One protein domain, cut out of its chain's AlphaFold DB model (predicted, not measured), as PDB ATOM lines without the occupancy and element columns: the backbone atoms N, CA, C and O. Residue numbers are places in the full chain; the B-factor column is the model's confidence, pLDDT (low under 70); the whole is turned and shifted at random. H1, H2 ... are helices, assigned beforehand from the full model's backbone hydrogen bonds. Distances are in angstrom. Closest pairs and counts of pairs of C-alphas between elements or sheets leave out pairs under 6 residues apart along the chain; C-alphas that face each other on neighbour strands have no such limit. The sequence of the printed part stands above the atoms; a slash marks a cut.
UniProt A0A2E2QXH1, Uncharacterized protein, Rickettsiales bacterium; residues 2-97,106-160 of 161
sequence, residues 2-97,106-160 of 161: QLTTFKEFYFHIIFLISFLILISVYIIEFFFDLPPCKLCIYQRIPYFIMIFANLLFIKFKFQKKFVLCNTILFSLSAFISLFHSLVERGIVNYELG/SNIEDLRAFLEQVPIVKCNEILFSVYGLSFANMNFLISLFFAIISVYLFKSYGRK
ATOM      1  N   GLN A   2      -0.904  70.060 119.509       62.00
ATOM      2  CA  GLN A   2      -0.522  68.757 120.097       62.00
ATOM      3  C   GLN A   2       0.996  68.533 120.301       62.00
ATOM      4  O   GLN A   2       1.416  68.030 121.339       62.00
ATOM      5  N   LEU A   3       1.841  68.939 119.344       63.38
ATOM      6  CA  LEU A   3       3.288  68.665 119.390       63.38
ATOM      7  C   LEU A   3       4.041  69.484 120.458       63.38
ATOM      8  O   LEU A   3       5.056  69.034 120.980       63.38
ATOM      9  N   THR A   4       3.572  70.693 120.772       66.69
ATOM     10  CA  THR A   4       4.152  71.544 121.825       66.69
ATOM     11  C   THR A   4       3.846  70.986 123.208       66.69
ATOM     12  O   THR A   4       4.748  70.903 124.030       66.69
ATOM     13  N   THR A   5       2.618  70.516 123.433       73.44
ATOM     14  CA  THR A   5       2.227  69.881 124.695       73.44
ATOM     15  C   THR A   5       2.998  68.578 124.930       73.44
ATOM     16  O   THR A   5       3.516  68.359 126.019       73.44
ATOM     17  N   PHE A   6       3.170  67.753 123.890       78.81
ATOM     18  CA  PHE A   6       3.961  66.517 123.968       78.81
ATOM     19  C   PHE A   6       5.426  66.767 124.368       78.81
ATOM     20  O   PHE A   6       6.001  66.008 125.144       78.81
ATOM     21  N   LYS A   7       6.029  67.856 123.869       80.06
ATOM     22  CA  LYS A   7       7.408  68.243 124.203       80.06
ATOM     23  C   LYS A   7       7.563  68.639 125.667       80.06
ATOM     24  O   LYS A   7       8.553  68.248 126.265       80.06
ATOM     25  N   GLU A   8       6.610  69.373 126.235       80.50
ATOM     26  CA  GLU A   8       6.629  69.741 127.659       80.50
ATOM     27  C   GLU A   8       6.462  68.501 128.554       80.50
ATOM     28  O   GLU A   8       7.261  68.280 129.464       80.50
ATOM     29  N   PHE A   9       5.504  67.619 128.236       87.88
ATOM     30  CA  PHE A   9       5.310  66.366 128.979       87.88
ATOM     31  C   PHE A   9       6.545  65.465 128.961       87.88
ATOM     32  O   PHE A   9       6.858  64.844 129.972       87.88
ATOM     33  N   TYR A  10       7.275  65.415 127.848       90.50
ATOM     34  CA  TYR A  10       8.482  64.605 127.720       90.50
ATOM     35  C   TYR A  10       9.545  64.923 128.789       90.50
ATOM     36  O   TYR A  10      10.088  63.999 129.392       90.50
ATOM     37  N   PHE A  11       9.815  66.203 129.074       90.50
ATOM     38  CA  PHE A  11      10.805  66.577 130.095       90.50
ATOM     39  C   PHE A  11      10.326  66.227 131.511       90.50
ATOM     40  O   PHE A  11      11.112  65.735 132.320       90.50
ATOM     41  N   HIS A  12       9.030  66.407 131.799       90.94
ATOM     42  CA  HIS A  12       8.440  65.991 133.076       90.94
ATOM     43  C   HIS A  12       8.496  64.474 133.273       90.94
ATOM     44  O   HIS A  12       8.853  64.008 134.352       90.94
ATOM     45  N   ILE A  13       8.196  63.704 132.226       92.94
ATOM     46  CA  ILE A  13       8.258  62.240 132.252       92.94
ATOM     47  C   ILE A  13       9.689  61.774 132.532       92.94
ATOM     48  O   ILE A  13       9.887  60.941 133.412       92.94
ATOM     49  N   ILE A  14      10.692  62.329 131.842       93.62
ATOM     50  CA  ILE A  14      12.098  61.959 132.071       93.62
ATOM     51  C   ILE A  14      12.538  62.306 133.484       93.62
ATOM     52  O   ILE A  14      13.207  61.493 134.120       93.62
ATOM     53  N   PHE A  15      12.171  63.491 133.975       94.38
ATOM     54  CA  PHE A  15      12.472  63.894 135.342       94.38
ATOM     55  C   PHE A  15      11.898  62.887 136.347       94.38
ATOM     56  O   PHE A  15      12.647  62.352 137.162       94.38
ATOM     57  N   LEU A  16      10.602  62.575 136.243       94.69
ATOM     58  CA  LEU A  16       9.924  61.654 137.157       94.69
ATOM     59  C   LEU A  16      10.511  60.245 137.088       94.69
ATOM     60  O   LEU A  16      10.803  59.658 138.122       94.69
ATOM     61  N   ILE A  17      10.734  59.711 135.887       94.94
ATOM     62  CA  ILE A  17      11.289  58.364 135.713       94.94
ATOM     63  C   ILE A  17      12.719  58.281 136.240       94.94
ATOM     64  O   ILE A  17      13.034  57.352 136.976       94.94
ATOM     65  N   SER A  18      13.573  59.259 135.927       95.12
ATOM     66  CA  SER A  18      14.956  59.277 136.423       95.12
ATOM     67  C   SER A  18      14.995  59.340 137.951       95.12
ATOM     68  O   SER A  18      15.787  58.645 138.584       95.12
ATOM     69  N   PHE A  19      14.110  60.144 138.545       96.00
ATOM     70  CA  PHE A  19      13.976  60.269 139.992       96.00
ATOM     71  C   PHE A  19      13.492  58.967 140.639       96.00
ATOM     72  O   PHE A  19      14.109  58.490 141.591       96.00
ATOM     73  N   LEU A  20      12.446  58.347 140.086       95.69
ATOM     74  CA  LEU A  20      11.911  57.075 140.573       95.69
ATOM     75  C   LEU A  20      12.935  55.939 140.468       95.69
ATOM     76  O   LEU A  20      13.052  55.152 141.405       95.69
ATOM     77  N   ILE A  21      13.700  55.865 139.374       94.44
ATOM     78  CA  ILE A  21      14.756  54.857 139.201       94.44
ATOM     79  C   ILE A  21      15.826  55.019 140.282       94.44
ATOM     80  O   ILE A  21      16.153  54.044 140.955       94.44
ATOM     81  N   LEU A  22      16.346  56.235 140.489       95.25
ATOM     82  CA  LEU A  22      17.386  56.463 141.494       95.25
ATOM     83  C   LEU A  22      16.894  56.160 142.909       95.25
ATOM     84  O   LEU A  22      17.594  55.472 143.647       95.25
ATOM     85  N   ILE A  23      15.686  56.600 143.271       95.81
ATOM     86  CA  ILE A  23      15.092  56.267 144.572       95.81
ATOM     87  C   ILE A  23      14.956  54.759 144.739       95.81
ATOM     88  O   ILE A  23      15.361  54.231 145.767       95.81
ATOM     89  N   SER A  24      14.429  54.062 143.731       91.88
ATOM     90  CA  SER A  24      14.239  52.612 143.802       91.88
ATOM     91  C   SER A  24      15.565  51.899 144.051       91.88
ATOM     92  O   SER A  24      15.648  51.037 144.919       91.88
ATOM     93  N   VAL A  25      16.626  52.302 143.346       91.56
ATOM     94  CA  VAL A  25      17.962  51.717 143.509       91.56
ATOM     95  C   VAL A  25      18.550  52.012 144.893       91.56
ATOM     96  O   VAL A  25      19.153  51.120 145.478       91.56
ATOM     97  N   TYR A  26      18.357  53.214 145.447       93.31
ATOM     98  CA  TYR A  26      18.807  53.525 146.809       93.31
ATOM     99  C   TYR A  26      18.007  52.790 147.887       93.31
ATOM    100  O   TYR A  26      18.580  52.370 148.886       93.31
ATOM    101  N   ILE A  27      16.701  52.591 147.685       91.94
ATOM    102  CA  ILE A  27      15.893  51.742 148.568       91.94
ATOM    103  C   ILE A  27      16.441  50.317 148.538       91.94
ATOM    104  O   ILE A  27      16.632  49.722 149.588       91.94
ATOM    105  N   ILE A  28      16.744  49.779 147.357       89.62
ATOM    106  CA  ILE A  28      17.328  48.440 147.228       89.62
ATOM    107  C   ILE A  28      18.693  48.357 147.926       89.62
ATOM    108  O   ILE A  28      18.952  47.403 148.650       89.62
ATOM    109  N   GLU A  29      19.537  49.374 147.764       90.19
ATOM    110  CA  GLU A  29      20.862  49.430 148.386       90.19
ATOM    111  C   GLU A  29      20.800  49.437 149.918       90.19
ATOM    112  O   GLU A  29      21.476  48.630 150.548       90.19
ATOM    113  N   PHE A  30      19.985  50.312 150.515       89.88
ATOM    114  CA  PHE A  30      19.962  50.503 151.970       89.88
ATOM    115  C   PHE A  30      18.969  49.609 152.713       89.88
ATOM    116  O   PHE A  30      19.163  49.348 153.894       89.88
ATOM    117  N   PHE A  31      17.876  49.192 152.073       90.81
ATOM    118  CA  PHE A  31      16.827  48.406 152.730       90.81
ATOM    119  C   PHE A  31      17.022  46.899 152.556       90.81
ATOM    120  O   PHE A  31      16.559  46.127 153.390       90.81
ATOM    121  N   PHE A  32      17.679  46.475 151.473       85.88
ATOM    122  CA  PHE A  32      17.951  45.060 151.196       85.88
ATOM    123  C   PHE A  32      19.434  44.699 151.358       85.88
ATOM    124  O   PHE A  32      19.811  43.584 151.011       85.88
ATOM    125  N   ASP A  33      20.262  45.625 151.861       85.12
ATOM    126  CA  ASP A  33      21.706  45.448 152.066       85.12
ATOM    127  C   ASP A  33      22.432  44.916 150.814       85.12
ATOM    128  O   ASP A  33      23.313  44.058 150.882       85.12
ATOM    129  N   LEU A  34      22.039  45.426 149.639       85.75
ATOM    130  CA  LEU A  34      22.606  45.059 148.340       85.75
ATOM    131  C   LEU A  34      23.563  46.161 147.852       85.75
ATOM    132  O   LEU A  34      23.136  47.067 147.123       85.75
ATOM    133  N   PRO A  35      24.857  46.113 148.225       85.38
ATOM    134  CA  PRO A  35      25.806  47.150 147.851       85.38
ATOM    135  C   PRO A  35      26.007  47.198 146.326       85.38
ATOM    136  O   PRO A  35      26.062  46.157 145.662       85.38
ATOM    137  N   PRO A  36      26.130  48.395 145.726       88.00
ATOM    138  CA  PRO A  36      26.269  48.522 144.287       88.00
ATOM    139  C   PRO A  36      27.681  48.162 143.829       88.00
ATOM    140  O   PRO A  36      28.683  48.601 144.390       88.00
ATOM    141  N   CYS A  37      27.767  47.447 142.712       89.06
ATOM    142  CA  CYS A  37      29.025  47.294 141.997       89.06
ATOM    143  C   CYS A  37      29.430  48.614 141.301       89.06
ATOM    144  O   CYS A  37      28.620  49.530 141.105       89.06
ATOM    145  N   LYS A  38      30.685  48.722 140.852       88.56
ATOM    146  CA  LYS A  38      31.192  49.946 140.201       88.56
ATOM    147  C   LYS A  38      30.419  50.317 138.928       88.56
ATOM    148  O   LYS A  38      30.145  51.496 138.702       88.56
ATOM    149  N   LEU A  39      30.022  49.329 138.118       90.62
ATOM    150  CA  LEU A  39      29.209  49.576 136.921       90.62
ATOM    151  C   LEU A  39      27.804  50.081 137.281       90.62
ATOM    152  O   LEU A  39      27.300  50.975 136.601       90.62
ATOM    153  N   CYS A  40      27.198  49.597 138.371       91.88
ATOM    154  CA  CYS A  40      25.944  50.150 138.892       91.88
ATOM    155  C   CYS A  40      26.091  51.633 139.247       91.88
ATOM    156  O   CYS A  40      25.223  52.429 138.899       91.88
ATOM    157  N   ILE A  41      27.199  52.029 139.881       91.62
ATOM    158  CA  ILE A  41      27.464  53.440 140.206       91.62
ATOM    159  C   ILE A  41      27.578  54.273 138.923       91.62
ATOM    160  O   ILE A  41      26.961  55.333 138.817       91.62
ATOM    161  N   TYR A  42      28.293  53.782 137.909       93.31
ATOM    162  CA  TYR A  42      28.405  54.476 136.623       93.31
ATOM    163  C   TYR A  42      27.068  54.642 135.907       93.31
ATOM    164  O   TYR A  42      26.821  55.692 135.317       93.31
ATOM    165  N   GLN A  43      26.171  53.665 136.016       94.75
ATOM    166  CA  GLN A  43      24.818  53.769 135.472       94.75
ATOM    167  C   GLN A  43      23.965  54.847 136.159       94.75
ATOM    168  O   GLN A  43      23.041  55.357 135.532       94.75
ATOM    169  N   ARG A  44      24.271  55.246 137.403       95.44
ATOM    170  CA  ARG A  44      23.540  56.311 138.119       95.44
ATOM    171  C   ARG A  44      23.890  57.712 137.616       95.44
ATOM    172  O   ARG A  44      23.034  58.595 137.629       95.44
ATOM    173  N   ILE A  45      25.126  57.925 137.152       95.62
ATOM    174  CA  ILE A  45      25.629  59.248 136.743       95.62
ATOM    175  C   ILE A  45      24.752  59.882 135.643       95.62
ATOM    176  O   ILE A  45      24.323  61.025 135.834       95.62
ATOM    177  N   PRO A  46      24.400  59.185 134.538       94.81
ATOM    178  CA  PRO A  46      23.494  59.733 133.532       94.81
ATOM    179  C   PRO A  46      22.151  60.197 134.105       94.81
ATOM    180  O   PRO A  46      21.670  61.260 133.719       94.81
ATOM    181  N   TYR A  47      21.565  59.453 135.050       95.00
ATOM    182  CA  TYR A  47      20.286  59.808 135.672       95.00
ATOM    183  C   TYR A  47      20.372  61.063 136.537       95.00
ATOM    184  O   TYR A  47      19.487  61.914 136.443       95.00
ATOM    185  N   PHE A  48      21.448  61.243 137.307       95.88
ATOM    186  CA  PHE A  48      21.661  62.487 138.053       95.88
ATOM    187  C   PHE A  48      21.752  63.702 137.126       95.88
ATOM    188  O   PHE A  48      21.103  64.723 137.366       95.88
ATOM    189  N   ILE A  49      22.510  63.578 136.030       95.56
ATOM    190  CA  ILE A  49      22.637  64.652 135.038       95.56
ATOM    191  C   ILE A  49      21.280  64.923 134.377       95.56
ATOM    192  O   ILE A  49      20.904  66.084 134.216       95.56
ATOM    193  N   MET A  50      20.514  63.879 134.040       94.00
ATOM    194  CA  MET A  50      19.170  64.026 133.476       94.00
ATOM    195  C   MET A  50      18.230  64.756 134.437       94.00
ATOM    196  O   MET A  50      17.575  65.704 134.013       94.00
ATOM    197  N   ILE A  51      18.185  64.406 135.723       94.44
ATOM    198  CA  ILE A  51      17.347  65.115 136.705       94.44
ATOM    199  C   ILE A  51      17.681  66.607 136.720       94.44
ATOM    200  O   ILE A  51      16.786  67.440 136.565       94.44
ATOM    201  N   PHE A  52      18.965  66.954 136.837       93.38
ATOM    202  CA  PHE A  52      19.391  68.350 136.898       93.38
ATOM    203  C   PHE A  52      19.092  69.108 135.597       93.38
ATOM    204  O   PHE A  52      18.547  70.215 135.621       93.38
ATOM    205  N   ALA A  53      19.370  68.499 134.443       91.75
ATOM    206  CA  ALA A  53      19.096  69.092 133.139       91.75
ATOM    207  C   ALA A  53      17.590  69.323 132.915       91.75
ATOM    208  O   ALA A  53      17.187  70.399 132.471       91.75
ATOM    209  N   ASN A  54      16.741  68.350 133.253       90.12
ATOM    210  CA  ASN A  54      15.291  68.461 133.070       90.12
ATOM    211  C   ASN A  54      14.654  69.415 134.104       90.12
ATOM    212  O   ASN A  54      13.664  70.072 133.790       90.12
ATOM    213  N   LEU A  55      15.254  69.592 135.288       89.50
ATOM    214  CA  LEU A  55      14.851  70.635 136.238       89.50
ATOM    215  C   LEU A  55      15.165  72.044 135.705       89.50
ATOM    216  O   LEU A  55      14.323  72.940 135.761       89.50
ATOM    217  N   LEU A  56      16.354  72.245 135.123       88.06
ATOM    218  CA  LEU A  56      16.726  73.516 134.489       88.06
ATOM    219  C   LEU A  56      15.849  73.840 133.274       88.06
ATOM    220  O   LEU A  56      15.542  75.009 133.028       88.06
ATOM    221  N   PHE A  57      15.415  72.824 132.530       84.75
ATOM    222  CA  PHE A  57      14.495  73.002 131.411       84.75
ATOM    223  C   PHE A  57      13.215  73.747 131.824       84.75
ATOM    224  O   PHE A  57      12.831  74.695 131.131       84.75
ATOM    225  N   ILE A  58      12.621  73.387 132.972       75.19
ATOM    226  CA  ILE A  58      11.394  74.010 133.506       75.19
ATOM    227  C   ILE A  58      11.568  75.533 133.638       75.19
ATOM    228  O   ILE A  58      10.630  76.293 133.398       75.19
ATOM    229  N   LYS A  59      12.785  75.995 133.952       77.50
ATOM    230  CA  LYS A  59      13.108  77.417 134.122       77.50
ATOM    231  C   LYS A  59      13.463  78.130 132.812       77.50
ATOM    232  O   LYS A  59      13.083  79.281 132.629       77.50
ATOM    233  N   PHE A  60      14.206  77.481 131.912       76.25
ATOM    234  CA  PHE A  60      14.883  78.165 130.801       76.25
ATOM    235  C   PHE A  60      14.304  77.900 129.396       76.25
ATOM    236  O   PHE A  60      14.737  78.537 128.439       76.25
ATOM    237  N   LYS A  61      13.339  76.981 129.230       75.88
ATOM    238  CA  LYS A  61      12.613  76.697 127.965       75.88
ATOM    239  C   LYS A  61      13.477  76.472 126.698       75.88
ATOM    240  O   LYS A  61      12.956  76.501 125.581       75.88
ATOM    241  N   PHE A  62      14.778  76.170 126.812       74.56
ATOM    242  CA  PHE A  62      15.679  75.898 125.672       74.56
ATOM    243  C   PHE A  62      15.500  74.491 125.075       74.56
ATOM    244  O   PHE A  62      16.434  73.684 125.026       74.56
ATOM    245  N   GLN A  63      14.294  74.183 124.593       80.88
ATOM    246  CA  GLN A  63      13.849  72.804 124.378       80.88
ATOM    247  C   GLN A  63      14.784  71.962 123.480       80.88
ATOM    248  O   GLN A  63      15.092  70.820 123.810       80.88
ATOM    249  N   LYS A  64      15.317  72.514 122.378       86.81
ATOM    250  CA  LYS A  64      16.177  71.755 121.443       86.81
ATOM    251  C   LYS A  64      17.508  71.302 122.064       86.81
ATOM    252  O   LYS A  64      17.936  70.178 121.804       86.81
ATOM    253  N   LYS A  65      18.163  72.155 122.863       89.12
ATOM    254  CA  LYS A  65      19.454  71.830 123.501       89.12
ATOM    255  C   LYS A  65      19.277  70.752 124.571       89.12
ATOM    256  O   LYS A  65      20.056  69.805 124.609       89.12
ATOM    257  N   PHE A  66      18.218  70.855 125.373       90.50
ATOM    258  CA  PHE A  66      17.903  69.850 126.390       90.50
ATOM    259  C   PHE A  66      17.510  68.501 125.778       90.50
ATOM    260  O   PHE A  66      17.954  67.470 126.273       90.50
ATOM    261  N   VAL A  67      16.765  68.478 124.663       91.81
ATOM    262  CA  VAL A  67      16.502  67.215 123.948       91.81
ATOM    263  C   VAL A  67      17.799  66.573 123.454       91.81
ATOM    264  O   VAL A  67      17.967  65.374 123.640       91.81
ATOM    265  N   LEU A  68      18.730  67.343 122.876       93.19
ATOM    266  CA  LEU A  68      20.031  66.807 122.451       93.19
ATOM    267  C   LEU A  68      20.825  66.228 123.631       93.19
ATOM    268  O   LEU A  68      21.383  65.140 123.516       93.19
ATOM    269  N   CYS A  69      20.842  66.936 124.762       93.81
ATOM    270  CA  CYS A  69      21.475  66.467 125.991       93.81
ATOM    271  C   CYS A  69      20.871  65.132 126.459       93.81
ATOM    272  O   CYS A  69      21.612  64.169 126.642       93.81
ATOM    273  N   ASN A  70      19.538  65.036 126.542       94.25
ATOM    274  CA  ASN A  70      18.843  63.794 126.894       94.25
ATOM    275  C   ASN A  70      19.174  62.657 125.908       94.25
ATOM    276  O   ASN A  70      19.455  61.547 126.347       94.25
ATOM    277  N   THR A  71      19.224  62.925 124.595       95.31
ATOM    278  CA  THR A  71      19.615  61.920 123.590       95.31
ATOM    279  C   THR A  71      20.995  61.333 123.886       95.31
ATOM    280  O   THR A  71      21.165  60.114 123.856       95.31
ATOM    281  N   ILE A  72      21.979  62.186 124.187       96.38
ATOM    282  CA  ILE A  72      23.353  61.753 124.473       96.38
ATOM    283  C   ILE A  72      23.389  60.938 125.769       96.38
ATOM    284  O   ILE A  72      23.960  59.850 125.789       96.38
ATOM    285  N   LEU A  73      22.738  61.421 126.831       96.62
ATOM    286  CA  LEU A  73      22.729  60.758 128.138       96.62
ATOM    287  C   LEU A  73      22.046  59.390 128.098       96.62
ATOM    288  O   LEU A  73      22.595  58.432 128.636       96.62
ATOM    289  N   PHE A  74      20.900  59.260 127.424       97.00
ATOM    290  CA  PHE A  74      20.239  57.963 127.269       97.00
ATOM    291  C   PHE A  74      21.040  57.001 126.398       97.00
ATOM    292  O   PHE A  74      21.109  55.818 126.716       97.00
ATOM    293  N   SER A  75      21.700  57.496 125.348       96.81
ATOM    294  CA  SER A  75      22.586  56.666 124.520       96.81
ATOM    295  C   SER A  75      23.772  56.135 125.329       96.81
ATOM    296  O   SER A  75      24.088  54.950 125.253       96.81
ATOM    297  N   LEU A  76      24.390  56.983 126.158       96.94
ATOM    298  CA  LEU A  76      25.464  56.581 127.070       96.94
ATOM    299  C   LEU A  76      24.965  55.591 128.127       96.94
ATOM    300  O   LEU A  76      25.604  54.566 128.347       96.94
ATOM    301  N   SER A  77      23.812  55.859 128.743       96.94
ATOM    302  CA  SER A  77      23.202  54.957 129.726       96.94
ATOM    303  C   SER A  77      22.903  53.586 129.116       96.94
ATOM    304  O   SER A  77      23.251  52.563 129.704       96.94
ATOM    305  N   ALA A  78      22.342  53.547 127.902       97.31
ATOM    306  CA  ALA A  78      22.089  52.314 127.160       97.31
ATOM    307  C   ALA A  78      23.393  51.565 126.848       97.31
ATOM    308  O   ALA A  78      23.469  50.355 127.023       97.31
ATOM    309  N   PHE A  79      24.451  52.271 126.450       96.94
ATOM    310  CA  PHE A  79      25.743  51.642 126.183       96.94
ATOM    311  C   PHE A  79      26.367  51.026 127.445       96.94
ATOM    312  O   PHE A  79      26.770  49.865 127.429       96.94
ATOM    313  N   ILE A  80      26.393  51.766 128.559       96.00
ATOM    314  CA  ILE A  80      26.946  51.288 129.839       96.00
ATOM    315  C   ILE A  80      26.136  50.101 130.376       96.00
ATOM    316  O   ILE A  80      26.698  49.138 130.894       96.00
ATOM    317  N   SER A  81      24.809  50.156 130.267       96.12
ATOM    318  CA  SER A  81      23.929  49.079 130.733       96.12
ATOM    319  C   SER A  81      23.986  47.832 129.861       96.12
ATOM    320  O   SER A  81      23.998  46.728 130.402       96.12
ATOM    321  N   LEU A  82      24.128  47.992 128.544       96.75
ATOM    322  CA  LEU A  82      24.416  46.881 127.645       96.75
ATOM    323  C   LEU A  82      25.749  46.225 128.003       96.75
ATOM    324  O   LEU A  82      25.801  45.011 128.162       96.75
ATOM    325  N   PHE A  83      26.805  47.021 128.181       95.75
ATOM    326  CA  PHE A  83      28.113  46.514 128.588       95.75
ATOM    327  C   PHE A  83      28.027  45.721 129.897       95.75
ATOM    328  O   PHE A  83      28.513  44.598 129.968       95.75
ATOM    329  N   HIS A  84      27.342  46.260 130.905       95.06
ATOM    330  CA  HIS A  84      27.156  45.572 132.180       95.06
ATOM    331  C   HIS A  84      26.379  44.255 132.023       95.06
ATOM    332  O   HIS A  84      26.806  43.239 132.554       95.06
ATOM    333  N   SER A  85      25.312  44.230 131.220       95.00
ATOM    334  CA  SER A  85      24.576  42.993 130.916       95.00
ATOM    335  C   SER A  85      25.452  41.939 130.220       95.00
ATOM    336  O   SER A  85      25.364  40.750 130.524       95.00
ATOM    337  N   LEU A  86      26.338  42.353 129.308       94.31
ATOM    338  CA  LEU A  86      27.284  41.440 128.655       94.31
ATOM    339  C   LEU A  86      28.315  40.870 129.640       94.31
ATOM    340  O   LEU A  86      28.677  39.699 129.523       94.31
ATOM    341  N   VAL A  87      28.755  41.680 130.603       93.25
ATOM    342  CA  VAL A  87      29.649  41.259 131.692       93.25
ATOM    343  C   VAL A  87      28.957  40.258 132.616       93.25
ATOM    344  O   VAL A  87      29.512  39.199 132.888       93.25
ATOM    345  N   GLU A  88      27.721  40.536 133.037       92.44
ATOM    346  CA  GLU A  88      26.903  39.626 133.857       92.44
ATOM    347  C   GLU A  88      26.651  38.275 133.168       92.44
ATOM    348  O   GLU A  88      26.508  37.247 133.824       92.44
ATOM    349  N   ARG A  89      26.593  38.257 131.832       91.00
ATOM    350  CA  ARG A  89      26.412  37.034 131.031       91.00
ATOM    351  C   ARG A  89      27.717  36.307 130.709       91.00
ATOM    352  O   ARG A  89      27.679  35.306 129.999       91.00
ATOM    353  N   GLY A  90      28.862  36.820 131.160       89.44
ATOM    354  CA  GLY A  90      30.178  36.246 130.867       89.44
ATOM    355  C   GLY A  90      30.596  36.342 129.395       89.44
ATOM    356  O   GLY A  90      31.523  35.656 128.978       89.44
ATOM    357  N   ILE A  91      29.924  37.176 128.591       92.12
ATOM    358  CA  ILE A  91      30.288  37.410 127.183       92.12
ATOM    359  C   ILE A  91      31.526  38.310 127.111       92.12
ATOM    360  O   ILE A  91      32.357  38.171 126.216       92.12
ATOM    361  N   VAL A  92      31.641  39.247 128.056       91.94
ATOM    362  CA  VAL A  92      32.765  40.175 128.171       91.94
ATOM    363  C   VAL A  92      33.410  40.006 129.538       91.94
ATOM    364  O   VAL A  92      32.746  40.132 130.564       91.94
ATOM    365  N   ASN A  93      34.721  39.787 129.553       87.06
ATOM    366  CA  ASN A  93      35.484  39.774 130.793       87.06
ATOM    367  C   ASN A  93      35.718  41.211 131.258       87.06
ATOM    368  O   ASN A  93      36.300  42.025 130.540       87.06
ATOM    369  N   TYR A  94      35.260  41.516 132.466       82.62
ATOM    370  CA  TYR A  94      35.503  42.790 133.124       82.62
ATOM    371  C   TYR A  94      36.001  42.523 134.535       82.62
ATOM    372  O   TYR A  94      35.227  42.243 135.452       82.62
ATOM    373  N   GLU A  95      37.313  42.606 134.689       71.50
ATOM    374  CA  GLU A  95      37.952  42.576 135.991       71.50
ATOM    375  C   GLU A  95      38.058  44.008 136.496       71.50
ATOM    376  O   GLU A  95      38.720  44.870 135.908       71.50
ATOM    377  N   LEU A  96      37.369  44.281 137.599       66.12
ATOM    378  CA  LEU A  96      37.651  45.472 138.375       66.12
ATOM    379  C   LEU A  96      39.027  45.288 138.996       66.12
ATOM    380  O   LEU A  96      39.164  44.583 139.991       66.12
ATOM    381  N   GLY A  97      40.039  45.912 138.393       55.97
ATOM    382  CA  GLY A  97      41.363  45.975 138.992       55.97
ATOM    383  C   GLY A  97      41.249  46.491 140.423       55.97
ATOM    384  O   GLY A  97      40.618  47.527 140.664       55.97
ATOM    385  N   SER A 106      51.427  49.275 158.466       78.81
ATOM    386  CA  SER A 106      52.509  49.082 159.438       78.81
ATOM    387  C   SER A 106      52.803  47.612 159.745       78.81
ATOM    388  O   SER A 106      53.937  47.271 160.082       78.81
ATOM    389  N   ASN A 107      51.799  46.740 159.651       84.31
ATOM    390  CA  ASN A 107      51.907  45.306 159.909       84.31
ATOM    391  C   ASN A 107      50.884  44.512 159.062       84.31
ATOM    392  O   ASN A 107      50.041  45.076 158.358       84.31
ATOM    393  N   ILE A 108      50.987  43.181 159.104       83.62
ATOM    394  CA  ILE A 108      50.118  42.276 158.337       83.62
ATOM    395  C   ILE A 108      48.699  42.245 158.926       83.62
ATOM    396  O   ILE A 108      47.735  42.105 158.172       83.62
ATOM    397  N   GLU A 109      48.546  42.392 160.246       85.38
ATOM    398  CA  GLU A 109      47.237  42.436 160.905       85.38
ATOM    399  C   GLU A 109      46.377  43.621 160.439       85.38
ATOM    400  O   GLU A 109      45.195  43.429 160.158       85.38
ATOM    401  N   ASP A 110      46.965  44.808 160.283       83.06
ATOM    402  CA  ASP A 110      46.297  46.026 159.812       83.06
ATOM    403  C   ASP A 110      45.842  45.865 158.356       83.06
ATOM    404  O   ASP A 110      44.716  46.225 158.003       83.06
ATOM    405  N   LEU A 111      46.687  45.261 157.508       81.12
ATOM    406  CA  LEU A 111      46.326  44.929 156.129       81.12
ATOM    407  C   LEU A 111      45.180  43.911 156.088       81.12
ATOM    408  O   LEU A 111      44.244  44.066 155.306       81.12
ATOM    409  N   ARG A 112      45.230  42.872 156.926       80.44
ATOM    410  CA  ARG A 112      44.172  41.859 156.995       80.44
ATOM    411  C   ARG A 112      42.852  42.465 157.467       80.44
ATOM    412  O   ARG A 112      41.832  42.234 156.825       80.44
ATOM    413  N   ALA A 113      42.878  43.267 158.529       82.88
ATOM    414  CA  ALA A 113      41.701  43.961 159.041       82.88
ATOM    415  C   ALA A 113      41.104  44.909 157.990       82.88
ATOM    416  O   ALA A 113      39.886  44.996 157.859       82.88
ATOM    417  N   PHE A 114      41.950  45.579 157.203       79.56
ATOM    418  CA  PHE A 114      41.511  46.401 156.080       79.56
ATOM    419  C   PHE A 114      40.865  45.566 154.966       79.56
ATOM    420  O   PHE A 114      39.769  45.892 154.516       79.56
ATOM    421  N   LEU A 115      41.494  44.469 154.536       74.69
ATOM    422  CA  LEU A 115      40.956  43.596 153.486       74.69
ATOM    423  C   LEU A 115      39.631  42.934 153.890       74.69
ATOM    424  O   LEU A 115      38.745  42.801 153.051       74.69
ATOM    425  N   GLU A 116      39.475  42.559 155.161       76.06
ATOM    426  CA  GLU A 116      38.218  42.023 155.703       76.06
ATOM    427  C   GLU A 116      37.096  43.081 155.738       76.06
ATOM    428  O   GLU A 116      35.919  42.729 155.677       76.06
ATOM    429  N   GLN A 117      37.441  44.372 155.783       70.62
ATOM    430  CA  GLN A 117      36.480  45.480 155.790       70.62
ATOM    431  C   GLN A 117      36.086  45.989 154.403       70.62
ATOM    432  O   GLN A 117      35.091  46.702 154.306       70.62
ATOM    433  N   VAL A 118      36.835  45.687 153.338       67.50
ATOM    434  CA  VAL A 118      36.533  46.195 151.990       67.50
ATOM    435  C   VAL A 118      35.571  45.235 151.279       67.50
ATOM    436  O   VAL A 118      36.009  44.193 150.786       67.50
ATOM    437  N   PRO A 119      34.266  45.557 151.155       63.62
ATOM    438  CA  PRO A 119      33.341  44.725 150.398       63.62
ATOM    439  C   PRO A 119      33.674  44.820 148.904       63.62
ATOM    440  O   PRO A 119      33.385  45.817 148.236       63.62
ATOM    441  N   ILE A 120      34.282  43.771 148.354       69.12
ATOM    442  CA  ILE A 120      34.541  43.672 146.915       69.12
ATOM    443  C   ILE A 120      33.278  43.133 146.238       69.12
ATOM    444  O   ILE A 120      33.088  41.925 146.098       69.12
ATOM    445  N   VAL A 121      32.402  44.041 145.806       79.00
ATOM    446  CA  VAL A 121      31.211  43.682 145.024       79.00
ATOM    447  C   VAL A 121      31.595  43.497 143.560       79.00
ATOM    448  O   VAL A 121      32.035  44.437 142.887       79.00
ATOM    449  N   LYS A 122      31.406  42.286 143.039       83.00
ATOM    450  CA  LYS A 122      31.731  41.970 141.648       83.00
ATOM    451  C   LYS A 122      30.642  42.455 140.686       83.00
ATOM    452  O   LYS A 122      29.460  42.435 141.002       83.00
ATOM    453  N   CYS A 123      31.049  42.886 139.488       85.50
ATOM    454  CA  CYS A 123      30.122  43.312 138.425       85.50
ATOM    455  C   CYS A 123      29.667  42.170 137.502       85.50
ATOM    456  O   CYS A 123      28.818  42.383 136.648       85.50
ATOM    457  N   ASN A 124      30.281  40.991 137.604       84.50
ATOM    458  CA  ASN A 124      29.984  39.831 136.759       84.50
ATOM    459  C   ASN A 124      28.997  38.852 137.411       84.50
ATOM    460  O   ASN A 124      28.699  37.814 136.831       84.50
ATOM    461  N   GLU A 125      28.495  39.175 138.601       84.75
ATOM    462  CA  GLU A 125      27.522  38.369 139.328       84.75
ATOM    463  C   GLU A 125      26.196  39.133 139.418       84.75
ATOM    464  O   GLU A 125      26.154  40.320 139.747       84.75
ATOM    465  N   ILE A 126      25.095  38.446 139.117       86.88
ATOM    466  CA  ILE A 126      23.753  39.023 139.196       86.88
ATOM    467  C   ILE A 126      23.282  38.935 140.650       86.88
ATOM    468  O   ILE A 126      22.825  37.887 141.096       86.88
ATOM    469  N   LEU A 127      23.372  40.051 141.378       82.31
ATOM    470  CA  LEU A 127      22.938  40.145 142.781       82.31
ATOM    471  C   LEU A 127      21.418  40.034 142.942       82.31
ATOM    472  O   LEU A 127      20.919  39.524 143.941       82.31
ATOM    473  N   PHE A 128      20.672  40.537 141.959       83.00
ATOM    474  CA  PHE A 128      19.218  40.550 141.985       83.00
ATOM    475  C   PHE A 128      18.655  40.506 140.568       83.00
ATOM    476  O   PHE A 128      19.172  41.151 139.650       83.00
ATOM    477  N   SER A 129      17.565  39.762 140.397       87.94
ATOM    478  CA  SER A 129      16.839  39.697 139.134       87.94
ATOM    479  C   SER A 129      15.337  39.630 139.368       87.94
ATOM    480  O   SER A 129      14.868  39.044 140.341       87.94
ATOM    481  N   VAL A 130      14.576  40.216 138.448       85.62
ATOM    482  CA  VAL A 130      13.115  40.118 138.417       85.62
ATOM    483  C   VAL A 130      12.736  39.487 137.087       85.62
ATOM    484  O   VAL A 130      13.141  39.981 136.035       85.62
ATOM    485  N   TYR A 131      12.002  38.373 137.115       86.62
ATOM    486  CA  TYR A 131      11.677  37.581 135.916       86.62
ATOM    487  C   TYR A 131      12.912  37.191 135.072       86.62
ATOM    488  O   TYR A 131      12.837  37.119 133.848       86.62
ATOM    489  N   GLY A 132      14.069  36.978 135.714       84.56
ATOM    490  CA  GLY A 132      15.330  36.650 135.035       84.56
ATOM    491  C   GLY A 132      16.047  37.842 134.387       84.56
ATOM    492  O   GLY A 132      17.092  37.661 133.767       84.56
ATOM    493  N   LEU A 133      15.531  39.066 134.540       88.62
ATOM    494  CA  LEU A 133      16.201  40.294 134.115       88.62
ATOM    495  C   LEU A 133      16.920  40.939 135.301       88.62
ATOM    496  O   LEU A 133      16.298  41.267 136.312       88.62
ATOM    497  N   SER A 134      18.228  41.149 135.158       92.88
ATOM    498  CA  SER A 134      19.018  41.959 136.093       92.88
ATOM    499  C   SER A 134      18.660  43.448 136.001       92.88
ATOM    500  O   SER A 134      18.063  43.914 135.020       92.88
ATOM    501  N   PHE A 135      19.102  44.233 136.986       90.94
ATOM    502  CA  PHE A 135      18.980  45.693 136.935       90.94
ATOM    503  C   PHE A 135      19.687  46.307 135.721       90.94
ATOM    504  O   PHE A 135      19.165  47.260 135.139       90.94
ATOM    505  N   ALA A 136      20.817  45.739 135.283       93.50
ATOM    506  CA  ALA A 136      21.496  46.185 134.071       93.50
ATOM    507  C   ALA A 136      20.609  46.005 132.829       93.50
ATOM    508  O   ALA A 136      20.495  46.918 132.012       93.50
ATOM    509  N   ASN A 137      19.915  44.867 132.717       94.19
ATOM    510  CA  ASN A 137      18.999  44.603 131.607       94.19
ATOM    511  C   ASN A 137      17.807  45.565 131.596       94.19
ATOM    512  O   ASN A 137      17.462  46.116 130.550       94.19
ATOM    513  N   MET A 138      17.193  45.804 132.756       94.44
ATOM    514  CA  MET A 138      16.086  46.759 132.859       94.44
ATOM    515  C   MET A 138      16.530  48.173 132.492       94.44
ATOM    516  O   MET A 138      15.855  48.857 131.720       94.44
ATOM    517  N   ASN A 139      17.692  48.592 132.994       95.12
ATOM    518  CA  ASN A 139      18.252  49.897 132.686       95.12
ATOM    519  C   ASN A 139      18.543  50.053 131.184       95.12
ATOM    520  O   ASN A 139      18.250  51.102 130.607       95.12
ATOM    521  N   PHE A 140      19.045  49.001 130.531       96.69
ATOM    522  CA  PHE A 140      19.258  48.988 129.085       96.69
ATOM    523  C   PHE A 140      17.962  49.208 128.306       96.69
ATOM    524  O   PHE A 140      17.910  50.096 127.455       96.69
ATOM    525  N   LEU A 141      16.903  48.460 128.628       96.38
ATOM    526  CA  LEU A 141      15.613  48.575 127.944       96.38
ATOM    527  C   LEU A 141      15.008  49.974 128.095       96.38
ATOM    528  O   LEU A 141      14.592  50.578 127.104       96.38
ATOM    529  N   ILE A 142      15.003  50.512 129.319       95.25
ATOM    530  CA  ILE A 142      14.483  51.854 129.604       95.25
ATOM    531  C   ILE A 142      15.309  52.910 128.861       95.25
ATOM    532  O   ILE A 142      14.754  53.767 128.171       95.25
ATOM    533  N   SER A 143      16.638  52.829 128.959       96.38
ATOM    534  CA  SER A 143      17.540  53.804 128.342       96.38
ATOM    535  C   SER A 143      17.432  53.789 126.817       96.38
ATOM    536  O   SER A 143      17.395  54.848 126.194       96.38
ATOM    537  N   LEU A 144      17.322  52.606 126.209       97.19
ATOM    538  CA  LEU A 144      17.149  52.454 124.767       97.19
ATOM    539  C   LEU A 144      15.807  53.025 124.295       97.19
ATOM    540  O   LEU A 144      15.766  53.771 123.314       97.19
ATOM    541  N   PHE A 145      14.717  52.717 125.005       96.75
ATOM    542  CA  PHE A 145      13.390  53.246 124.698       96.75
ATOM    543  C   PHE A 145      13.385  54.779 124.696       96.75
ATOM    544  O   PHE A 145      12.957  55.405 123.721       96.75
ATOM    545  N   PHE A 146      13.932  55.393 125.749       95.44
ATOM    546  CA  PHE A 146      14.007  56.845 125.819       95.44
ATOM    547  C   PHE A 146      14.963  57.437 124.789       95.44
ATOM    548  O   PHE A 146      14.595  58.436 124.179       95.44
ATOM    549  N   ALA A 147      16.107  56.807 124.502       96.00
ATOM    550  CA  ALA A 147      17.016  57.259 123.447       96.00
ATOM    551  C   ALA A 147      16.306  57.368 122.087       96.00
ATOM    552  O   ALA A 147      16.430  58.386 121.401       96.00
ATOM    553  N   ILE A 148      15.505  56.362 121.711       95.81
ATOM    554  CA  ILE A 148      14.731  56.367 120.459       95.81
ATOM    555  C   ILE A 148      13.745  57.545 120.434       95.81
ATOM    556  O   ILE A 148      13.684  58.287 119.444       95.81
ATOM    557  N   ILE A 149      13.016  57.767 121.531       94.12
ATOM    558  CA  ILE A 149      12.084  58.896 121.660       94.12
ATOM    559  C   ILE A 149      12.831  60.234 121.569       94.12
ATOM    560  O   ILE A 149      12.389  61.134 120.846       94.12
ATOM    561  N   SER A 150      13.975  60.374 122.245       93.25
ATOM    562  CA  SER A 150      14.798  61.588 122.214       93.25
ATOM    563  C   SER A 150      15.279  61.905 120.798       93.25
ATOM    564  O   SER A 150      15.187  63.052 120.356       93.25
ATOM    565  N   VAL A 151      15.732  60.894 120.045       94.00
ATOM    566  CA  VAL A 151      16.160  61.045 118.645       94.00
ATOM    567  C   VAL A 151      14.999  61.495 117.761       94.00
ATOM    568  O   VAL A 151      15.158  62.420 116.955       94.00
ATOM    569  N   TYR A 152      13.822  60.884 117.910       92.25
ATOM    570  CA  TYR A 152      12.626  61.275 117.161       92.25
ATOM    571  C   TYR A 152      12.240  62.736 117.440       92.25
ATOM    572  O   TYR A 152      12.038  63.530 116.512       92.25
ATOM    573  N   LEU A 153      12.223  63.124 118.718       90.44
ATOM    574  CA  LEU A 153      11.956  64.496 119.137       90.44
ATOM    575  C   LEU A 153      13.001  65.473 118.603       90.44
ATOM    576  O   LEU A 153      12.634  66.535 118.098       90.44
ATOM    577  N   PHE A 154      14.286  65.121 118.649       90.38
ATOM    578  CA  PHE A 154      15.364  65.959 118.132       90.38
ATOM    579  C   PHE A 154      15.187  66.247 116.634       90.38
ATOM    580  O   PHE A 154      15.233  67.408 116.216       90.38
ATOM    581  N   LYS A 155      14.881  65.216 115.832       89.12
ATOM    582  CA  LYS A 155      14.590  65.361 114.393       89.12
ATOM    583  C   LYS A 155      13.371  66.252 114.138       89.12
ATOM    584  O   LYS A 155      13.383  67.057 113.207       89.12
ATOM    585  N   SER A 156      12.346  66.181 114.990       85.69
ATOM    586  CA  SER A 156      11.166  67.052 114.913       85.69
ATOM    587  C   SER A 156      11.496  68.544 115.107       85.69
ATOM    588  O   SER A 156      10.842  69.400 114.513       85.69
ATOM    589  N   TYR A 157      12.536  68.891 115.876       81.81
ATOM    590  CA  TYR A 157      13.029  70.277 115.947       81.81
ATOM    591  C   TYR A 157      13.831  70.706 114.711       81.81
ATOM    592  O   TYR A 157      13.923  71.902 114.446       81.81
ATOM    593  N   GLY A 158      14.437  69.767 113.976       71.75
ATOM    594  CA  GLY A 158      15.198  70.041 112.752       71.75
ATOM    595  C   GLY A 158      14.323  70.282 111.518       71.75
ATOM    596  O   GLY A 158      14.685  71.094 110.680       71.75
ATOM    597  N   ARG A 159      13.151  69.635 111.446       67.25
ATOM    598  CA  ARG A 159      12.180  69.761 110.340       67.25
ATOM    599  C   ARG A 159      11.388  71.075 110.305       67.25
ATOM    600  O   ARG A 159      10.623  71.285 109.378       67.25
ATOM    601  N   LYS A 160      11.528  71.943 111.309       55.12
ATOM    602  CA  LYS A 160      10.866  73.262 111.367       55.12
ATOM    603  C   LYS A 160      11.629  74.364 110.603       55.12
ATOM    604  O   LYS A 160      11.480  75.535 110.939       55.12
TER     605      LYS A 160
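This is residues 2 to 97 and 106 to 160 of the 161 residues of an uncharacterized protein of Rickettsiales bacterium (UniProt A0A2E2QXH1). Four long helices, H1, H2, H3 and H5, stand in an up-and-down bundle, each running against the one before it, and a thin arm, residues 106 to 118 with the short helix H4, sticks out beyond one end. The bundle is loosely closed: H1 packs on H2, H2 on H3 and H3 on H5, while H5 comes only close to H1. The printed part has 151 residues with five named helices, H1 to H5 in chain order, and no named strand: all helix. It is loose, with a radius of gyration of the C-alphas of 18.8 A, and spans 68 by 33 by 27 A, the arm adding to the length.

H1, residues 2 to 31, begins at C-alpha 2 (-0.522, 68.757, 120.097) and is 42.2 A long. H2, residues 38 to 60, measures 33.9 A, and H3, residues 63 to 88, 36.9 A. H4 is residues 108 to 117. H5, residues 135 to 158, measures 34.5 A and ends at C-alpha 158 (15.198, 70.041, 112.752).

H1, with residues 11 to 22 alone, touches H2 in a helical hairpin, only just at a steep tilt, 37 degrees; the closest C-alphas, of Phe 15 and Ile 51, are 5.2 A apart. H2 and H3, also a hairpin, touch at a shallow tilt of 12 degrees, closest at C-alphas Pro 46 and Leu 73, 5.5 A. H3 and H5 touch, opposite ways at 26 degrees, a shallow tilt, closest at C-alphas Ala 78 and Phe 140, 4.8 A. H4 is apart from the other helices. Every O i to N i+4 pair is within hydrogen-bond range in H3, H4 and H5; H1 has 25 of 26, H2 14 of 19.

Without the arm, the body spans 50 by 31 by 30 A. Residues 98 to 105 are not printed; C-alphas 97 and 106 are 23.5 A apart. The link from H4 to H5 is long. Confidence is under 70 at residues 2 to 4, 96 to 97, 118 to 120 and 159 to 160.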